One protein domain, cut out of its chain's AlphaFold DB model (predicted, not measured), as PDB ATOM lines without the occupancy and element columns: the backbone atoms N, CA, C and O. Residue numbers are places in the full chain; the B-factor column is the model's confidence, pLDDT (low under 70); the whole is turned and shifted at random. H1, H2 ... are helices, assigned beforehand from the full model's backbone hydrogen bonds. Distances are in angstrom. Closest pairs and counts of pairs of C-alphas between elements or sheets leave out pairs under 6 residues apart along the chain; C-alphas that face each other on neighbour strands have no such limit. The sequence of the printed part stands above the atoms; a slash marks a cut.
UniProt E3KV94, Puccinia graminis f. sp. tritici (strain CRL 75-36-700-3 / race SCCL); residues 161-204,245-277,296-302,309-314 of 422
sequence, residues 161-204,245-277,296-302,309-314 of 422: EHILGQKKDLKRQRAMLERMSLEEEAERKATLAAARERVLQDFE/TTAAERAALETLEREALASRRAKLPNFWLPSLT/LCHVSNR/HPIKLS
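AT A GLANCE: This is residues 161 to 204, 245 to 277, 296 to 302 and 309 to 314 of the 422 residues of a protein of Puccinia graminis f. sp. tritici (strain CRL 75-36-700-3 / race SCCL) (UniProt E3KV94). One long straight helix, H1, makes the length of the model, and a shorter helix, H2, packs on it near its last residues and slants away. Residues 268 to 277 curl at the far end of H2, while two short stretches, 296 to 302 and 309 to 314, lie near the beginning of H1, with residues 296 to 297 paired antiparallel with residues 309 to 310. The printed part has 90 residues with two named helices, H1 then H2, and no named strand: all helix. It is extended, with a radius of gyration of the C-alphas of 21.7 A and spans of 67 by 31 by 22 A.

IN THESE COORDINATES: H1, residues 161 to 204, runs 64.3 A from C-alpha 161 at (-20.477, -15.406, -42.457). H2, residues 245 to 267, runs 32.7 A to C-alpha 267 at (-20.918, -38.811, -4.065).

HOW THE PARTS SIT: H1 touches H2 with residues 191 to 199 alone; the closest C-alphas, of Ala 195 and Ala 252, are 5.2 A apart. Their lines stand at a steep tilt of 63 degrees, opposite ways. In H1 and H2 every O i to N i+4 pair is within hydrogen-bond range.

THE WHOLE: Cuts after residues 204, 277 and 302 leave C-alpha gaps of 14.3 A, 33.6 A and 13.7 A. Residues 271, 301 and 302 have pLDDT under 70.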
ATOM      1  N   GLU A 161     -20.585 -15.574 -43.908       95.19
ATOM      2  CA  GLU A 161     -20.477 -15.406 -42.457       95.19
ATOM      3  C   GLU A 161     -21.117 -16.572 -41.707       95.19
ATOM      4  O   GLU A 161     -20.498 -17.142 -40.807       95.19
ATOM      5  N   HIS A 162     -22.308 -16.995 -42.134       94.19
ATOM      6  CA  HIS A 162     -23.010 -18.134 -41.556       94.19
ATOM      7  C   HIS A 162     -22.201 -19.439 -41.676       94.19
ATOM      8  O   HIS A 162     -21.973 -20.129 -40.680       94.19
ATOM      9  N   ILE A 163     -21.683 -19.758 -42.869       93.94
ATOM     10  CA  ILE A 163     -20.867 -20.964 -43.089       93.94
ATOM     11  C   ILE A 163     -19.557 -20.903 -42.292       93.94
ATOM     12  O   ILE A 163     -19.123 -21.912 -41.730       93.94
ATOM     13  N   LEU A 164     -18.896 -19.744 -42.246       94.06
ATOM     14  CA  LEU A 164     -17.642 -19.569 -41.512       94.06
ATOM     15  C   LEU A 164     -17.854 -19.651 -39.997       94.06
ATOM     16  O   LEU A 164     -17.035 -20.269 -39.317       94.06
ATOM     17  N   GLY A 165     -18.946 -19.084 -39.481       94.75
ATOM     18  CA  GLY A 165     -19.354 -19.203 -38.081       94.75
ATOM     19  C   GLY A 165     -19.544 -20.664 -37.688       94.75
ATOM     20  O   GLY A 165     -18.835 -21.170 -36.821       94.75
ATOM     21  N   GLN A 166     -20.370 -21.392 -38.442       93.50
ATOM     22  CA  GLN A 166     -20.595 -22.817 -38.198       93.50
ATOM     23  C   GLN A 166     -19.313 -23.649 -38.293       93.50
ATOM     24  O   GLN A 166     -19.096 -24.548 -37.486       93.50
ATOM     25  N   LYS A 167     -18.412 -23.353 -39.238       93.31
ATOM     26  CA  LYS A 167     -17.112 -24.043 -39.318       93.31
ATOM     27  C   LYS A 167     -16.237 -23.796 -38.085       93.31
ATOM     28  O   LYS A 167     -15.544 -24.719 -37.658       93.31
ATOM     29  N   LYS A 168     -16.247 -22.585 -37.515       94.75
ATOM     30  CA  LYS A 168     -15.521 -22.273 -36.272       94.75
ATOM     31  C   LYS A 168     -16.109 -23.037 -35.086       94.75
ATOM     32  O   LYS A 168     -15.346 -23.625 -34.319       94.75
ATOM     33  N   ASP A 169     -17.432 -23.095 -34.983       92.94
ATOM     34  CA  ASP A 169     -18.118 -23.823 -33.912       92.94
ATOM     35  C   ASP A 169     -17.886 -25.329 -34.021       92.94
ATOM     36  O   ASP A 169     -17.507 -25.970 -33.042       92.94
ATOM     37  N   LEU A 170     -17.974 -25.884 -35.231       92.56
ATOM     38  CA  LEU A 170     -17.645 -27.283 -35.497       92.56
ATOM     39  C   LEU A 170     -16.183 -27.597 -35.171       92.56
ATOM     40  O   LEU A 170     -15.898 -28.659 -34.626       92.56
ATOM     41  N   LYS A 171     -15.243 -26.688 -35.462       93.00
ATOM     42  CA  LYS A 171     -13.835 -26.855 -35.068       93.00
ATOM     43  C   LYS A 171     -13.691 -26.899 -33.543       93.00
ATOM     44  O   LYS A 171     -12.981 -27.763 -33.036       93.00
ATOM     45  N   ARG A 172     -14.378 -26.010 -32.817       92.69
ATOM     46  CA  ARG A 172     -14.377 -25.986 -31.345       92.69
ATOM     47  C   ARG A 172     -14.973 -27.268 -30.761       92.69
ATOM     48  O   ARG A 172     -14.374 -27.860 -29.871       92.69
ATOM     49  N   GLN A 173     -16.115 -27.711 -31.285       89.62
ATOM     50  CA  GLN A 173     -16.780 -28.943 -30.859       89.62
ATOM     51  C   GLN A 173     -15.910 -30.173 -31.129       89.62
ATOM     52  O   GLN A 173     -15.758 -31.007 -30.246       89.62
ATOM     53  N   ARG A 174     -15.276 -30.261 -32.305       88.00
ATOM     54  CA  ARG A 174     -14.349 -31.356 -32.634       88.00
ATOM     55  C   ARG A 174     -13.154 -31.404 -31.687       88.00
ATOM     56  O   ARG A 174     -12.872 -32.471 -31.167       88.00
ATOM     57  N   ALA A 175     -12.514 -30.268 -31.410       91.19
ATOM     58  CA  ALA A 175     -11.388 -30.212 -30.474       91.19
ATOM     59  C   ALA A 175     -11.800 -30.604 -29.042       91.19
ATOM     60  O   ALA A 175     -11.056 -31.284 -28.342       91.19
ATOM     61  N   MET A 176     -13.000 -30.205 -28.605       88.94
ATOM     62  CA  MET A 176     -13.537 -30.616 -27.307       88.94
ATOM     63  C   MET A 176     -13.807 -32.124 -27.259       88.94
ATOM     64  O   MET A 176     -13.451 -32.764 -26.275       88.94
ATOM     65  N   LEU A 177     -14.404 -32.688 -28.313       86.25
ATOM     66  CA  LEU A 177     -14.661 -34.127 -28.427       86.25
ATOM     67  C   LEU A 177     -13.360 -34.936 -28.467       86.25
ATOM     68  O   LEU A 177     -13.274 -35.942 -27.779       86.25
ATOM     69  N   GLU A 178     -12.352 -34.474 -29.208       88.81
ATOM     70  CA  GLU A 178     -11.029 -35.107 -29.290       88.81
ATOM     71  C   GLU A 178     -10.301 -35.086 -27.940       88.81
ATOM     72  O   GLU A 178      -9.739 -36.090 -27.511       88.81
ATOM     73  N   ARG A 179     -10.368 -33.966 -27.208       90.12
ATOM     74  CA  ARG A 179      -9.813 -33.889 -25.852       90.12
ATOM     75  C   ARG A 179     -10.509 -34.865 -24.901       90.12
ATOM     76  O   ARG A 179      -9.828 -35.568 -24.163       90.12
ATOM     77  N   MET A 180     -11.842 -34.922 -24.938       86.31
ATOM     78  CA  MET A 180     -12.611 -35.857 -24.109       86.31
ATOM     79  C   MET A 180     -12.343 -37.317 -24.491       86.31
ATOM     80  O   MET A 180     -12.255 -38.155 -23.601       86.31
ATOM     81  N   SER A 181     -12.171 -37.636 -25.779       86.38
ATOM     82  CA  SER A 181     -11.846 -39.004 -26.197       86.38
ATOM     83  C   SER A 181     -10.452 -39.429 -25.745       86.38
ATOM     84  O   SER A 181     -10.281 -40.564 -25.318       86.38
ATOM     85  N   LEU A 182      -9.464 -38.527 -25.790       90.00
ATOM     86  CA  LEU A 182      -8.111 -38.805 -25.297       90.00
ATOM     87  C   LEU A 182      -8.087 -39.041 -23.779       90.00
ATOM     88  O   LEU A 182      -7.414 -39.961 -23.316       90.00
ATOM     89  N   GLU A 183      -8.829 -38.238 -23.015       88.31
ATOM     90  CA  GLU A 183      -8.985 -38.414 -21.566       88.31
ATOM     91  C   GLU A 183      -9.668 -39.751 -21.244       88.31
ATOM     92  O   GLU A 183      -9.140 -40.535 -20.457       88.31
ATOM     93  N   GLU A 184     -10.758 -40.089 -21.943       86.00
ATOM     94  CA  GLU A 184     -11.457 -41.370 -21.777       86.00
ATOM     95  C   GLU A 184     -10.563 -42.574 -22.141       86.00
ATOM     96  O   GLU A 184     -10.589 -43.605 -21.467       86.00
ATOM     97  N   GLU A 185      -9.733 -42.477 -23.184       88.12
ATOM     98  CA  GLU A 185      -8.765 -43.524 -23.535       88.12
ATOM     99  C   GLU A 185      -7.660 -43.692 -22.484       88.12
ATOM    100  O   GLU A 185      -7.237 -44.822 -22.221       88.12
ATOM    101  N   ALA A 186      -7.188 -42.597 -21.882       92.50
ATOM    102  CA  ALA A 186      -6.211 -42.638 -20.797       92.50
ATOM    103  C   ALA A 186      -6.813 -43.262 -19.528       92.50
ATOM    104  O   ALA A 186      -6.197 -44.151 -18.938       92.50
ATOM    105  N   GLU A 187      -8.039 -42.876 -19.163       88.62
ATOM    106  CA  GLU A 187      -8.781 -43.470 -18.048       88.62
ATOM    107  C   GLU A 187      -9.009 -44.968 -18.261       88.62
ATOM    108  O   GLU A 187      -8.712 -45.762 -17.372       88.62
ATOM    109  N   ARG A 188      -9.443 -45.391 -19.457       86.38
ATOM    110  CA  ARG A 188      -9.607 -46.818 -19.785       86.38
ATOM    111  C   ARG A 188      -8.293 -47.594 -19.677       86.38
ATOM    112  O   ARG A 188      -8.285 -48.723 -19.201       86.38
ATOM    113  N   LYS A 189      -7.164 -47.023 -20.107       90.69
ATOM    114  CA  LYS A 189      -5.850 -47.672 -19.946       90.69
ATOM    115  C   LYS A 189      -5.457 -47.779 -18.470       90.69
ATOM    116  O   LYS A 189      -4.935 -48.814 -18.066       90.69
ATOM    117  N   ALA A 190      -5.744 -46.751 -17.673       92.25
ATOM    118  CA  ALA A 190      -5.489 -46.753 -16.238       92.25
ATOM    119  C   ALA A 190      -6.362 -47.777 -15.492       92.25
ATOM    120  O   ALA A 190      -5.848 -48.491 -14.634       92.25
ATOM    121  N   THR A 191      -7.645 -47.921 -15.843       87.75
ATOM    122  CA  THR A 191      -8.525 -48.932 -15.228       87.75
ATOM    123  C   THR A 191      -8.104 -50.355 -15.589       87.75
ATOM    124  O   THR A 191      -8.083 -51.217 -14.712       87.75
ATOM    125  N   LEU A 192      -7.698 -50.600 -16.842       89.94
ATOM    126  CA  LEU A 192      -7.118 -51.882 -17.263       89.94
ATOM    127  C   LEU A 192      -5.825 -52.205 -16.502       89.94
ATOM    128  O   LEU A 192      -5.643 -53.337 -16.057       89.94
ATOM    129  N   ALA A 193      -4.942 -51.220 -16.318       92.50
ATOM    130  CA  ALA A 193      -3.720 -51.395 -15.537       92.50
ATOM    131  C   ALA A 193      -4.021 -51.688 -14.056       92.50
ATOM    132  O   ALA A 193      -3.459 -52.629 -13.503       92.50
ATOM    133  N   ALA A 194      -4.959 -50.959 -13.444       91.75
ATOM    134  CA  ALA A 194      -5.376 -51.177 -12.058       91.75
ATOM    135  C   ALA A 194      -6.029 -52.556 -11.846       91.75
ATOM    136  O   ALA A 194      -5.805 -53.200 -10.822       91.75
ATOM    137  N   ALA A 195      -6.805 -53.045 -12.819       91.25
ATOM    138  CA  ALA A 195      -7.365 -54.393 -12.766       91.25
ATOM    139  C   ALA A 195      -6.275 -55.469 -12.801       91.25
ATOM    140  O   ALA A 195      -6.322 -56.408 -12.009       91.25
ATOM    141  N   ARG A 196      -5.269 -55.308 -13.670       91.00
ATOM    142  CA  ARG A 196      -4.105 -56.205 -13.723       91.00
ATOM    143  C   ARG A 196      -3.318 -56.193 -12.423       91.00
ATOM    144  O   ARG A 196      -2.983 -57.254 -11.907       91.00
ATOM    145  N   GLU A 197      -3.063 -55.010 -11.872       92.56
ATOM    146  CA  GLU A 197      -2.366 -54.865 -10.596       92.56
ATOM    147  C   GLU A 197      -3.129 -55.555  -9.458       92.56
ATOM    148  O   GLU A 197      -2.526 -56.258  -8.654       92.56
ATOM    149  N   ARG A 198      -4.463 -55.442  -9.422       89.69
ATOM    150  CA  ARG A 198      -5.290 -56.125  -8.418       89.69
ATOM    151  C   ARG A 198      -5.190 -57.646  -8.515       89.69
ATOM    152  O   ARG A 198      -5.037 -58.298  -7.489       89.69
ATOM    153  N   VAL A 199      -5.201 -58.200  -9.730       91.25
ATOM    154  CA  VAL A 199      -4.992 -59.642  -9.949       91.25
ATOM    155  C   VAL A 199      -3.608 -60.082  -9.461       91.25
ATOM    156  O   VAL A 199      -3.500 -61.114  -8.800       91.25
ATOM    157  N   LEU A 200      -2.558 -59.299  -9.739       89.62
ATOM    158  CA  LEU A 200      -1.202 -59.586  -9.256       89.62
ATOM    159  C   LEU A 200      -1.118 -59.539  -7.724       89.62
ATOM    160  O   LEU A 200      -0.592 -60.470  -7.122       89.62
ATOM    161  N   GLN A 201      -1.693 -58.516  -7.086       89.75
ATOM    162  CA  GLN A 201      -1.717 -58.399  -5.623       89.75
ATOM    163  C   GLN A 201      -2.475 -59.556  -4.963       89.75
ATOM    164  O   GLN A 201      -2.042 -60.080  -3.935       89.75
ATOM    165  N   ASP A 202      -3.607 -59.970  -5.533       87.94
ATOM    166  CA  ASP A 202      -4.377 -61.101  -5.014       87.94
ATOM    167  C   ASP A 202      -3.605 -62.422  -5.182       87.94
ATOM    168  O   ASP A 202      -3.627 -63.269  -4.285       87.94
ATOM    169  N   PHE A 203      -2.843 -62.570  -6.271       89.19
ATOM    170  CA  PHE A 203      -1.938 -63.702  -6.471       89.19
ATOM    171  C   PHE A 203      -0.779 -63.714  -5.461       89.19
ATOM    172  O   PHE A 203      -0.521 -64.745  -4.838       89.19
ATOM    173  N   GLU A 204      -0.108 -62.579  -5.245       89.19
ATOM    174  CA  GLU A 204       0.971 -62.442  -4.256       89.19
ATOM    175  C   GLU A 204       0.479 -62.748  -2.836       89.19
ATOM    176  O   GLU A 204       1.128 -63.491  -2.097       89.19
ATOM    177  N   THR A 245      -5.902 -66.018 -17.212       84.88
ATOM    178  CA  THR A 245      -5.437 -64.662 -16.873       84.88
ATOM    179  C   THR A 245      -6.379 -63.600 -17.429       84.88
ATOM    180  O   THR A 245      -6.762 -62.684 -16.707       84.88
ATOM    181  N   THR A 246      -6.840 -63.744 -18.674       87.50
ATOM    182  CA  THR A 246      -7.811 -62.806 -19.263       87.50
ATOM    183  C   THR A 246      -9.179 -62.869 -18.583       87.50
ATOM    184  O   THR A 246      -9.843 -61.839 -18.462       87.50
ATOM    185  N   ALA A 247      -9.610 -64.041 -18.103       89.19
ATOM    186  CA  ALA A 247     -10.822 -64.179 -17.297       89.19
ATOM    187  C   ALA A 247     -10.683 -63.505 -15.922       89.19
ATOM    188  O   ALA A 247     -11.607 -62.809 -15.495       89.19
ATOM    189  N   ALA A 248      -9.530 -63.651 -15.262       88.12
ATOM    190  CA  ALA A 248      -9.235 -62.979 -13.997       88.12
ATOM    191  C   ALA A 248      -9.171 -61.448 -14.157       88.12
ATOM    192  O   ALA A 248      -9.776 -60.729 -13.362       88.12
ATOM    193  N   GLU A 249      -8.530 -60.944 -15.220       88.94
ATOM    194  CA  GLU A 249      -8.519 -59.512 -15.563       88.94
ATOM    195  C   GLU A 249      -9.944 -58.975 -15.787       88.94
ATOM    196  O   GLU A 249     -10.291 -57.910 -15.274       88.94
ATOM    197  N   ARG A 250     -10.804 -59.726 -16.493       87.62
ATOM    198  CA  ARG A 250     -12.218 -59.359 -16.707       87.62
ATOM    199  C   ARG A 250     -13.007 -59.299 -15.398       87.62
ATOM    200  O   ARG A 250     -13.722 -58.328 -15.168       87.62
ATOM    201  N   ALA A 251     -12.848 -60.296 -14.529       89.88
ATOM    202  CA  ALA A 251     -13.516 -60.325 -13.230       89.88
ATOM    203  C   ALA A 251     -13.061 -59.163 -12.327       89.88
ATOM    204  O   ALA A 251     -13.888 -58.512 -11.686       89.88
ATOM    205  N   ALA A 252     -11.761 -58.848 -12.322       88.88
ATOM    206  CA  ALA A 252     -11.219 -57.712 -11.585       88.88
ATOM    207  C   ALA A 252     -11.773 -56.374 -12.105       88.88
ATOM    208  O   ALA A 252     -12.192 -55.536 -11.302       88.88
ATOM    209  N   LEU A 253     -11.874 -56.192 -13.427       88.69
ATOM    210  CA  LEU A 253     -12.499 -55.006 -14.025       88.69
ATOM    211  C   LEU A 253     -13.951 -54.828 -13.584       88.69
ATOM    212  O   LEU A 253     -14.319 -53.742 -13.147       88.69
ATOM    213  N   GLU A 254     -14.760 -55.888 -13.623       87.81
ATOM    214  CA  GLU A 254     -16.160 -55.822 -13.188       87.81
ATOM    215  C   GLU A 254     -16.298 -55.441 -11.706       87.81
ATOM    216  O   GLU A 254     -17.224 -54.719 -11.325       87.81
ATOM    217  N   THR A 255     -15.384 -55.909 -10.845       88.38
ATOM    218  CA  THR A 255     -15.379 -55.512  -9.427       88.38
ATOM    219  C   THR A 255     -15.040 -54.036  -9.248       88.38
ATOM    220  O   THR A 255     -15.773 -53.333  -8.549       88.38
ATOM    221  N   LEU A 256     -14.012 -53.543  -9.943       86.44
ATOM    222  CA  LEU A 256     -13.608 -52.137  -9.905       86.44
ATOM    223  C   LEU A 256     -14.696 -51.217 -10.471       86.44
ATOM    224  O   LEU A 256     -14.983 -50.174  -9.885       86.44
ATOM    225  N   GLU A 257     -15.356 -51.606 -11.562       85.88
ATOM    226  CA  GLU A 257     -16.482 -50.853 -12.125       85.88
ATOM    227  C   GLU A 257     -17.654 -50.767 -11.139       85.88
ATOM    228  O   GLU A 257     -18.240 -49.696 -10.956       85.88
ATOM    229  N   ARG A 258     -17.979 -51.864 -10.443       85.31
ATOM    230  CA  ARG A 258     -19.051 -51.891  -9.435       85.31
ATOM    231  C   ARG A 258     -18.742 -50.982  -8.244       85.31
ATOM    232  O   ARG A 258     -19.622 -50.238  -7.807       85.31
ATOM    233  N   GLU A 259     -17.508 -51.006  -7.747       87.69
ATOM    234  CA  GLU A 259     -17.032 -50.126  -6.669       87.69
ATOM    235  C   GLU A 259     -17.014 -48.649  -7.108       87.69
ATOM    236  O   GLU A 259     -17.470 -47.757  -6.381       87.69
ATOM    237  N   ALA A 260     -16.578 -48.372  -8.340       84.94
ATOM    238  CA  ALA A 260     -16.601 -47.037  -8.933       84.94
ATOM    239  C   ALA A 260     -18.036 -46.499  -9.097       84.94
ATOM    240  O   ALA A 260     -18.307 -45.334  -8.792       84.94
ATOM    241  N   LEU A 261     -18.988 -47.337  -9.514       80.44
ATOM    242  CA  LEU A 261     -20.403 -46.969  -9.613       80.44
ATOM    243  C   LEU A 261     -21.036 -46.731  -8.237       80.44
ATOM    244  O   LEU A 261     -21.775 -45.759  -8.071       80.44
ATOM    245  N   ALA A 262     -20.738 -47.576  -7.246       83.88
ATOM    246  CA  ALA A 262     -21.213 -47.396  -5.876       83.88
ATOM    247  C   ALA A 262     -20.679 -46.090  -5.265       83.88
ATOM    248  O   ALA A 262     -21.448 -45.313  -4.695       83.88
ATOM    249  N   SER A 263     -19.392 -45.789  -5.464       83.75
ATOM    250  CA  SER A 263     -18.788 -44.541  -4.986       83.75
ATOM    251  C   SER A 263     -19.307 -43.302  -5.729       83.75
ATOM    252  O   SER A 263     -19.536 -42.273  -5.093       83.75
ATOM    253  N   ARG A 264     -19.578 -43.371  -7.045       80.38
ATOM    254  CA  ARG A 264     -20.247 -42.282  -7.789       80.38
ATOM    255  C   ARG A 264     -21.676 -42.044  -7.304       80.38
ATOM    256  O   ARG A 264     -22.055 -40.888  -7.126       80.38
ATOM    257  N   ARG A 265     -22.443 -43.111  -7.053       80.19
ATOM    258  CA  ARG A 265     -23.799 -43.022  -6.481       80.19
ATOM    259  C   ARG A 265     -23.799 -42.402  -5.084       80.19
ATOM    260  O   ARG A 265     -24.695 -41.624  -4.781       80.19
ATOM    261  N   ALA A 266     -22.790 -42.702  -4.266       83.88
ATOM    262  CA  ALA A 266     -22.641 -42.111  -2.937       83.88
ATOM    263  C   ALA A 266     -22.253 -40.619  -2.981       83.88
ATOM    264  O   ALA A 266     -22.738 -39.840  -2.166       83.88
ATOM    265  N   LYS A 267     -21.401 -40.203  -3.934       83.06
ATOM    266  CA  LYS A 267     -20.918 -38.811  -4.065       83.06
ATOM    267  C   LYS A 267     -21.960 -37.849  -4.647       83.06
ATOM    268  O   LYS A 267     -21.977 -36.684  -4.262       83.06
ATOM    269  N   LEU A 268     -22.807 -38.303  -5.575       76.75
ATOM    270  CA  LEU A 268     -23.902 -37.503  -6.134       76.75
ATOM    271  C   LEU A 268     -25.227 -38.283  -6.085       76.75
ATOM    272  O   LEU A 268     -25.525 -39.036  -7.014       76.75
ATOM    273  N   PRO A 269     -26.067 -38.067  -5.055       78.25
ATOM    274  CA  PRO A 269     -27.371 -38.709  -4.932       78.25
ATOM    275  C   PRO A 269     -28.422 -37.994  -5.801       78.25
ATOM    276  O   PRO A 269     -29.430 -37.504  -5.301       78.25
ATOM    277  N   ASN A 270     -28.193 -37.882  -7.113       77.69
ATOM    278  CA  ASN A 270     -29.179 -37.326  -8.038       77.69
ATOM    279  C   ASN A 270     -29.591 -38.373  -9.077       77.69
ATOM    280  O   ASN A 270     -28.832 -38.736  -9.975       77.69
ATOM    281  N   PHE A 271     -30.828 -38.843  -8.932       69.62
ATOM    282  CA  PHE A 271     -31.449 -39.872  -9.760       69.62
ATOM    283  C   PHE A 271     -31.560 -39.480 -11.244       69.62
ATOM    284  O   PHE A 271     -31.544 -40.350 -12.110       69.62
ATOM    285  N   TRP A 272     -31.630 -38.182 -11.553       81.38
ATOM    286  CA  TRP A 272     -31.890 -37.686 -12.908       81.38
ATOM    287  C   TRP A 272     -30.661 -37.642 -13.823       81.38
ATOM    288  O   TRP A 272     -30.791 -37.292 -14.995       81.38
ATOM    289  N   LEU A 273     -29.469 -38.000 -13.333       74.06
ATOM    290  CA  LEU A 273     -28.300 -38.139 -14.202       74.06
ATOM    291  C   LEU A 273     -28.333 -39.489 -14.934       74.06
ATOM    292  O   LEU A 273     -28.271 -40.526 -14.267       74.06
ATOM    293  N   PRO A 274     -28.309 -39.515 -16.285       74.88
ATOM    294  CA  PRO A 274     -28.301 -40.757 -17.061       74.88
ATOM    295  C   PRO A 274     -27.213 -41.735 -16.604       74.88
ATOM    296  O   PRO A 274     -27.486 -42.916 -16.426       74.88
ATOM    297  N   SER A 275     -26.022 -41.228 -16.272       70.56
ATOM    298  CA  SER A 275     -24.881 -42.027 -15.808       70.56
ATOM    299  C   SER A 275     -25.088 -42.782 -14.487       70.56
ATOM    300  O   SER A 275     -24.237 -43.586 -14.123       70.56
ATOM    301  N   LEU A 276     -26.148 -42.487 -13.726       73.81
ATOM    302  CA  LEU A 276     -26.461 -43.141 -12.447       73.81
ATOM    303  C   LEU A 276     -27.703 -44.039 -12.527       73.81
ATOM    304  O   LEU A 276     -28.016 -44.740 -11.557       73.81
ATOM    305  N   THR A 277     -28.402 -44.052 -13.665       71.56
ATOM    306  CA  THR A 277     -29.574 -44.909 -13.861       71.56
ATOM    307  C   THR A 277     -29.142 -46.348 -14.175       71.56
ATOM    308  O   THR A 277     -28.198 -46.553 -14.932       71.56
ATOM    309  N   LEU A 296     -24.784 -26.526 -41.727       91.12
ATOM    310  CA  LEU A 296     -26.180 -26.817 -42.014       91.12
ATOM    311  C   LEU A 296     -26.933 -25.514 -42.275       91.12
ATOM    312  O   LEU A 296     -26.772 -24.531 -41.559       91.12
ATOM    313  N   CYS A 297     -27.802 -25.508 -43.271       89.19
ATOM    314  CA  CYS A 297     -28.777 -24.448 -43.450       89.19
ATOM    315  C   CYS A 297     -30.011 -24.772 -42.598       89.19
ATOM    316  O   CYS A 297     -30.604 -25.838 -42.744       89.19
ATOM    317  N   HIS A 298     -30.369 -23.867 -41.683       85.62
ATOM    318  CA  HIS A 298     -31.497 -24.022 -40.751       85.62
ATOM    319  C   HIS A 298     -32.766 -23.305 -41.221       85.62
ATOM    320  O   HIS A 298     -33.704 -23.141 -40.441       85.62
ATOM    321  N   VAL A 299     -32.799 -22.848 -42.475       84.81
ATOM    322  CA  VAL A 299     -34.006 -22.243 -43.034       84.81
ATOM    323  C   VAL A 299     -35.091 -23.318 -43.103       84.81
ATOM    324  O   VAL A 299     -34.878 -24.403 -43.643       84.81
ATOM    325  N   SER A 300     -36.236 -23.029 -42.491       73.88
ATOM    326  CA  SER A 300     -37.405 -23.902 -42.517       73.88
ATOM    327  C   SER A 300     -37.938 -24.014 -43.940       73.88
ATOM    328  O   SER A 300     -38.194 -22.988 -44.571       73.88
ATOM    329  N   ASN A 301     -38.161 -25.241 -44.407       68.38
ATOM    330  CA  ASN A 301     -38.756 -25.456 -45.718       68.38
ATOM    331  C   ASN A 301     -40.286 -25.277 -45.685       68.38
ATOM    332  O   ASN A 301     -40.953 -25.385 -44.651       68.38
ATOM    333  N   ARG A 302     -40.869 -25.114 -46.871       61.88
ATOM    334  CA  ARG A 302     -42.306 -24.914 -47.107       61.88
ATOM    335  C   ARG A 302     -43.189 -26.048 -46.587       61.88
ATOM    336  O   ARG A 302     -44.396 -25.854 -46.449       61.88
ATOM    337  N   HIS A 309     -30.380 -28.943 -43.785       86.06
ATOM    338  CA  HIS A 309     -29.642 -29.628 -44.850       86.06
ATOM    339  C   HIS A 309     -28.187 -29.158 -44.906       86.06
ATOM    340  O   HIS A 309     -27.889 -28.013 -44.562       86.06
ATOM    341  N   PRO A 310     -27.244 -30.022 -45.319       89.69
ATOM    342  CA  PRO A 310     -25.842 -29.645 -45.418       89.69
ATOM    343  C   PRO A 310     -25.628 -28.645 -46.555       89.69
ATOM    344  O   PRO A 310     -26.038 -28.894 -47.687       89.69
ATOM    345  N   ILE A 311     -24.922 -27.557 -46.259       91.00
ATOM    346  CA  ILE A 311     -24.598 -26.498 -47.218       91.00
ATOM    347  C   ILE A 311     -23.088 -26.452 -47.474       91.00
ATOM    348  O   ILE A 311     -22.277 -26.609 -46.559       91.00
ATOM    349  N   LYS A 312     -22.676 -26.232 -48.726       90.31
ATOM    350  CA  LYS A 312     -21.268 -26.022 -49.099       90.31
ATOM    351  C   LYS A 312     -21.127 -24.803 -49.999       90.31
ATOM    352  O   LYS A 312     -22.021 -24.477 -50.769       90.31
ATOM    353  N   LEU A 313     -19.946 -24.188 -49.967       89.38
ATOM    354  CA  LEU A 313     -19.627 -23.014 -50.788       89.38
ATOM    355  C   LEU A 313     -19.686 -23.297 -52.296       89.38
ATOM    356  O   LEU A 313     -20.083 -22.425 -53.056       89.38
ATOM    357  N   SER A 314     -19.327 -24.512 -52.716       87.81
ATOM    358  CA  SER A 314     -19.417 -24.969 -54.110       87.81
ATOM    359  C   SER A 314     -20.851 -25.133 -54.604       87.81
ATOM    360  O   SER A 314     -21.104 -25.128 -55.806       87.81
TER     361      SER A 314